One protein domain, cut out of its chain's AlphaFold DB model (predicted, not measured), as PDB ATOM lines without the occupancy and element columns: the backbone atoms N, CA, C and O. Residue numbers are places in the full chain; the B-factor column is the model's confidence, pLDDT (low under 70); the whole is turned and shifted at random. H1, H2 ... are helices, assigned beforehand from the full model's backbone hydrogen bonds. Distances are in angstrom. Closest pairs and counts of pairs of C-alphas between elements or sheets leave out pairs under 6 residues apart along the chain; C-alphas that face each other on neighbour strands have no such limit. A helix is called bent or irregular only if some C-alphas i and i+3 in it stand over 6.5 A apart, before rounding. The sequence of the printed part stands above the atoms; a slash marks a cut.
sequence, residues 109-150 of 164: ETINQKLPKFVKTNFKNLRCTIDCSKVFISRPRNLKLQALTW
ATOM      1  N   GLU A 109       1.497 -41.342  52.637       89.31
ATOM      2  CA  GLU A 109       0.062 -41.194  52.400       89.31
ATOM      3  C   GLU A 109      -0.248 -39.911  51.634       89.31
ATOM      4  O   GLU A 109      -0.936 -39.961  50.615       89.31
ATOM      5  N   THR A 110       0.340 -38.785  52.040       89.31
ATOM      6  CA  THR A 110       0.179 -37.496  51.357       89.31
ATOM      7  C   THR A 110       0.645 -37.566  49.902       89.31
ATOM      8  O   THR A 110      -0.027 -37.063  49.000       89.31
ATOM      9  N   ILE A 111       1.779 -38.227  49.653       90.00
ATOM     10  CA  ILE A 111       2.308 -38.447  48.300       90.00
ATOM     11  C   ILE A 111       1.357 -39.336  47.496       90.00
ATOM     12  O   ILE A 111       0.979 -38.996  46.374       90.00
ATOM     13  N   ASN A 112       0.920 -40.448  48.087       87.44
ATOM     14  CA  ASN A 112       0.002 -41.382  47.450       87.44
ATOM     15  C   ASN A 112      -1.355 -40.757  47.149       87.44
ATOM     16  O   ASN A 112      -1.964 -41.156  46.167       87.44
ATOM     17  N   GLN A 113      -1.849 -39.795  47.926       88.50
ATOM     18  CA  GLN A 113      -3.083 -39.075  47.606       88.50
ATOM     19  C   GLN A 113      -2.897 -38.195  46.364       88.50
ATOM     20  O   GLN A 113      -3.698 -38.286  45.431       88.50
ATOM     21  N   LYS A 114      -1.797 -37.433  46.307       87.94
ATOM     22  CA  LYS A 114      -1.511 -36.452  45.246       87.94
ATOM     23  C   LYS A 114      -0.952 -37.041  43.945       87.94
ATOM     24  O   LYS A 114      -0.972 -36.360  42.925       87.94
ATOM     25  N   LEU A 115      -0.455 -38.281  43.947       89.25
ATOM     26  CA  LEU A 115       0.074 -38.913  42.733       89.25
ATOM     27  C   LEU A 115      -1.013 -39.043  41.635       89.25
ATOM     28  O   LEU A 115      -2.174 -39.315  41.949       89.25
ATOM     29  N   PRO A 116      -0.673 -38.960  40.340       91.25
ATOM     30  CA  PRO A 116      -1.602 -39.309  39.263       91.25
ATOM     31  C   PRO A 116      -1.950 -40.806  39.269       91.25
ATOM     32  O   PRO A 116      -1.088 -41.645  39.532       91.25
ATOM     33  N   LYS A 117      -3.198 -41.167  38.924       89.19
ATOM     34  CA  LYS A 117      -3.682 -42.567  38.936       89.19
ATOM     35  C   LYS A 117      -2.782 -43.514  38.135       89.19
ATOM     36  O   LYS A 117      -2.384 -44.547  38.657       89.19
ATOM     37  N   PHE A 118      -2.395 -43.121  36.919       89.94
ATOM     38  CA  PHE A 118      -1.499 -43.908  36.063       89.94
ATOM     39  C   PHE A 118      -0.167 -44.242  36.753       89.94
ATOM     40  O   PHE A 118       0.324 -45.367  36.669       89.94
ATOM     41  N   VAL A 119       0.400 -43.284  37.490       87.81
ATOM     42  CA  VAL A 119       1.662 -43.474  38.210       87.81
ATOM     43  C   VAL A 119       1.467 -44.396  39.413       87.81
ATOM     44  O   VAL A 119       2.296 -45.270  39.629       87.81
ATOM     45  N   LYS A 120       0.354 -44.281  40.154       87.94
ATOM     46  CA  LYS A 120       0.050 -45.199  41.271       87.94
ATOM     47  C   LYS A 120      -0.088 -46.645  40.800       87.94
ATOM     48  O   LYS A 120       0.404 -47.549  41.469       87.94
ATOM     49  N   THR A 121      -0.751 -46.859  39.662       88.56
ATOM     50  CA  THR A 121      -1.001 -48.199  39.119       88.56
ATOM     51  C   THR A 121       0.296 -48.873  38.680       88.56
ATOM     52  O   THR A 121       0.529 -50.027  39.035       88.56
ATOM     53  N   ASN A 122       1.159 -48.141  37.968       90.94
ATOM     54  CA  ASN A 122       2.417 -48.674  37.439       90.94
ATOM     55  C   ASN A 122       3.557 -48.681  38.472       90.94
ATOM     56  O   ASN A 122       4.434 -49.539  38.419       90.94
ATOM     57  N   PHE A 123       3.544 -47.754  39.436       87.56
ATOM     58  CA  PHE A 123       4.631 -47.534  40.392       87.56
ATOM     59  C   PHE A 123       4.103 -47.365  41.826       87.56
ATOM     60  O   PHE A 123       4.199 -46.301  42.438       87.56
ATOM     61  N   LYS A 124       3.593 -48.457  42.405       83.62
ATOM     62  CA  LYS A 124       2.956 -48.494  43.742       83.62
ATOM     63  C   LYS A 124       3.836 -48.011  44.909       83.62
ATOM     64  O   LYS A 124       3.320 -47.677  45.973       83.62
ATOM     65  N   ASN A 125       5.157 -47.991  44.728       85.94
ATOM     66  CA  ASN A 125       6.132 -47.577  45.744       85.94
ATOM     67  C   ASN A 125       6.866 -46.269  45.395       85.94
ATOM     68  O   ASN A 125       7.865 -45.945  46.036       85.94
ATOM     69  N   LEU A 126       6.398 -45.515  44.393       87.12
ATOM     70  CA  LEU A 126       7.016 -44.244  44.023       87.12
ATOM     71  C   LEU A 126       6.803 -43.193  45.123       87.12
ATOM     72  O   LEU A 126       5.672 -42.890  45.491       87.12
ATOM     73  N   ARG A 127       7.902 -42.608  45.613       86.12
ATOM     74  CA  ARG A 127       7.878 -41.519  46.607       86.12
ATOM     75  C   ARG A 127       8.300 -40.171  46.023       86.12
ATOM     76  O   ARG A 127       7.747 -39.139  46.378       86.12
ATOM     77  N   CYS A 128       9.290 -40.177  45.143       85.19
ATOM     78  CA  CYS A 128       9.777 -38.985  44.463       85.19
ATOM     79  C   CYS A 128      10.319 -39.371  43.089       85.19
ATOM     80  O   CYS A 128      10.778 -40.498  42.897       85.19
ATOM     81  N   THR A 129      10.261 -38.429  42.154       83.06
ATOM     82  CA  THR A 129      10.965 -38.526  40.875       83.06
ATOM     83  C   THR A 129      12.120 -37.547  40.945       83.06
ATOM     84  O   THR A 129      11.908 -36.370  41.228       83.06
ATOM     85  N   ILE A 130      13.335 -38.042  40.741       83.94
ATOM     86  CA  ILE A 130      14.520 -37.197  40.651       83.94
ATOM     87  C   ILE A 130      14.734 -36.942  39.165       83.94
ATOM     88  O   ILE A 130      15.057 -37.873  38.429       83.94
ATOM     89  N   ASP A 131      14.506 -35.707  38.730       79.19
ATOM     90  CA  ASP A 131      14.838 -35.309  37.368       79.19
ATOM     91  C   ASP A 131      16.338 -35.006  37.302       79.19
ATOM     92  O   ASP A 131      16.833 -34.056  37.911       79.19
ATOM     93  N   CYS A 132      17.080 -35.880  36.630       74.00
ATOM     94  CA  CYS A 132      18.518 -35.741  36.454       74.00
ATOM     95  C   CYS A 132      18.794 -35.183  35.057       74.00
ATOM     96  O   CYS A 132      18.365 -35.760  34.055       74.00
ATOM     97  N   SER A 133      19.590 -34.117  34.963       66.25
ATOM     98  CA  SER A 133      20.114 -33.665  33.673       66.25
ATOM     99  C   SER A 133      20.985 -34.760  33.043       66.25
ATOM    100  O   SER A 133      21.803 -35.390  33.717       66.25
ATOM    101  N   LYS A 134      20.813 -34.998  31.738       69.44
ATOM    102  CA  LYS A 134      21.612 -35.980  30.993       69.44
ATOM    103  C   LYS A 134      23.074 -35.542  30.991       69.44
ATOM    104  O   LYS A 134      23.394 -34.441  30.550       69.44
ATOM    105  N   VAL A 135      23.956 -36.414  31.465       69.12
ATOM    106  CA  VAL A 135      25.400 -36.189  31.392       69.12
ATOM    107  C   VAL A 135      25.887 -36.685  30.039       69.12
ATOM    108  O   VAL A 135      25.728 -37.859  29.708       69.12
ATOM    109  N   PHE A 136      26.483 -35.789  29.253       71.19
ATOM    110  CA  PHE A 136      27.157 -36.182  28.024       71.19
ATOM    111  C   PHE A 136      28.397 -36.996  28.374       71.19
ATOM    112  O   PHE A 136      29.276 -36.545  29.106       71.19
ATOM    113  N   ILE A 137      28.459 -38.205  27.834       78.25
ATOM    114  CA  ILE A 137      29.608 -39.094  27.952       78.25
ATOM    115  C   ILE A 137      30.262 -39.251  26.584       78.25
ATOM    116  O   ILE A 137      29.598 -39.181  25.547       78.25
ATOM    117  N   SER A 138      31.578 -39.456  26.582       77.31
ATOM    118  CA  SER A 138      32.310 -39.785  25.359       77.31
ATOM    119  C   SER A 138      31.746 -41.068  24.747       77.31
ATOM    120  O   SER A 138      31.505 -42.037  25.468       77.31
ATOM    121  N   ARG A 139      31.536 -41.084  23.425       82.06
ATOM    122  CA  ARG A 139      31.051 -42.272  22.711       82.06
ATOM    123  C   ARG A 139      32.172 -43.319  22.663       82.06
ATOM    124  O   ARG A 139      33.175 -43.091  21.981       82.06
ATOM    125  N   PRO A 140      32.045 -44.461  23.359       83.38
ATOM    126  CA  PRO A 140      33.104 -45.461  23.366       83.38
ATOM    127  C   PRO A 140      33.229 -46.105  21.980       83.38
ATOM    128  O   PRO A 140      32.231 -46.384  21.331       83.38
ATOM    129  N   ARG A 141      34.444 -46.401  21.507       85.81
ATOM    130  CA  ARG A 141      34.625 -47.060  20.192       85.81
ATOM    131  C   ARG A 141      34.065 -48.485  20.149       85.81
ATOM    132  O   ARG A 141      33.708 -48.982  19.091       85.81
ATOM    133  N   ASN A 142      33.996 -49.142  21.304       90.88
ATOM    134  CA  ASN A 142      33.449 -50.485  21.417       90.88
ATOM    135  C   ASN A 142      31.918 -50.447  21.293       90.88
ATOM    136  O   ASN A 142      31.244 -49.850  22.133       90.88
ATOM    137  N   LEU A 143      31.382 -51.140  20.287       87.94
ATOM    138  CA  LEU A 143      29.947 -51.212  20.003       87.94
ATOM    139  C   LEU A 143      29.123 -51.753  21.180       87.94
ATOM    140  O   LEU A 143      28.037 -51.246  21.446       87.94
ATOM    141  N   LYS A 144      29.651 -52.721  21.943       87.69
ATOM    142  CA  LYS A 144      28.973 -53.244  23.141       87.69
ATOM    143  C   LYS A 144      28.852 -52.167  24.216       87.69
ATOM    144  O   LYS A 144      27.800 -52.019  24.823       87.69
ATOM    145  N   LEU A 145      29.914 -51.386  24.430       83.94
ATOM    146  CA  LEU A 145      29.887 -50.276  25.386       83.94
ATOM    147  C   LEU A 145      28.982 -49.138  24.904       83.94
ATOM    148  O   LEU A 145      28.322 -48.512  25.727       83.94
ATOM    149  N   GLN A 146      28.915 -48.892  23.594       83.75
ATOM    150  CA  GLN A 146      27.976 -47.931  23.010       83.75
ATOM    151  C   GLN A 146      26.531 -48.344  23.276       83.75
ATOM    152  O   GLN A 146      25.770 -47.541  23.801       83.75
ATOM    153  N   ALA A 147      26.177 -49.602  23.004       84.62
ATOM    154  CA  ALA A 147      24.839 -50.119  23.276       84.62
ATOM    155  C   ALA A 147      24.467 -50.018  24.766       84.62
ATOM    156  O   ALA A 147      23.354 -49.625  25.096       84.62
ATOM    157  N   LEU A 148      25.411 -50.301  25.670       82.94
ATOM    158  CA  LEU A 148      25.193 -50.214  27.122       82.94
ATOM    159  C   LEU A 148      25.038 -48.780  27.648       82.94
ATOM    160  O   LEU A 148      24.437 -48.573  28.697       82.94
ATOM    161  N   THR A 149      25.626 -47.804  26.962       78.75
ATOM    162  CA  THR A 149      25.607 -46.391  27.371       78.75
ATOM    163  C   THR A 149      24.559 -45.569  26.623       78.75
ATOM    164  O   THR A 149      24.343 -44.397  26.935       78.75
ATOM    165  N   TRP A 150      23.886 -46.185  25.653       73.06
ATOM    166  CA  TRP A 150      22.810 -45.577  24.897       73.06
ATOM    167  C   TRP A 150      21.568 -45.426  25.776       73.06
ATOM    168  O   TRP A 150      21.068 -46.388  26.354       73.06
TER     169      TRP A 150
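This is residues 109 to 150 of the 164 residues of the protein "Predicted protein" of Nematostella vectensis (UniProt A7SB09). Start at the longest helix, H3, which forms one foot of an open arch; the other foot is the pair of short helices H1 and H2, and one long bare link, residues 123 to 142, spans the gap between the feet. No helix touches another, and residues 129 to 136, high in the arch, stand free of the rest. The printed part has 42 residues with three named helices, in the order H1, H2, H3, and no named strand; the class is all helix, though under half of the residues, 19 of 42, are in named elements. The whole is extended, with a radius of gyration of the C-alphas of 17.0 A and spans of 47 by 18 by 13 A.

Look first at H3, residues 143 to 149, and then at H2, residues 117 to 122: the two are apart. H3 is also apart from H1, residues 109 to 114. H1 and H2 are close but not clearly touching, with 1 pair of C-alphas within 8 A; it is their closest pair, Asn 112 and Lys 120, whose C-alphas are 7.3 A apart. Their lines stand at a steep tilt of 61 degrees, and they run opposite ways, with centres 12.0 A apart. Along the backbones of H1, H2 and H3, every O i to N i+4 pair is within hydrogen-bond range.

Find C-alpha 143 at (29.947, -51.212, 20.003), where H3 begins; H3 measures 9.8 A from first to last C-alpha and ends at C-alpha 149 at (25.607, -46.391, 27.371). Then go to the first printed residue, Glu 109, with its C-alpha at (0.062, -41.194, 52.400), where H1 begins; it runs to Lys 114, 8.7 A from first to last C-alpha. H2 runs from Lys 117 to Asn 122, 8.8 A from first to last C-alpha, and ends at (2.417, -48.674, 37.439). None of the three helices is bent or irregular.

The two C-alphas farthest apart are those of Glu 109 and Arg 141, at 47.6 A, while the first and last printed C-alphas, of Glu 109 and Trp 150, are 36.0 A apart. The printed part has no cut. The link from H1 to H2, with 2 residues, is tight, and the link from H2 to H3, with 20 residues, is long. In the B-factor column the mean pLDDT of the printed part is 83.8; look at residues 133 to 135 for the three residues under 70, where the model's confidence is low.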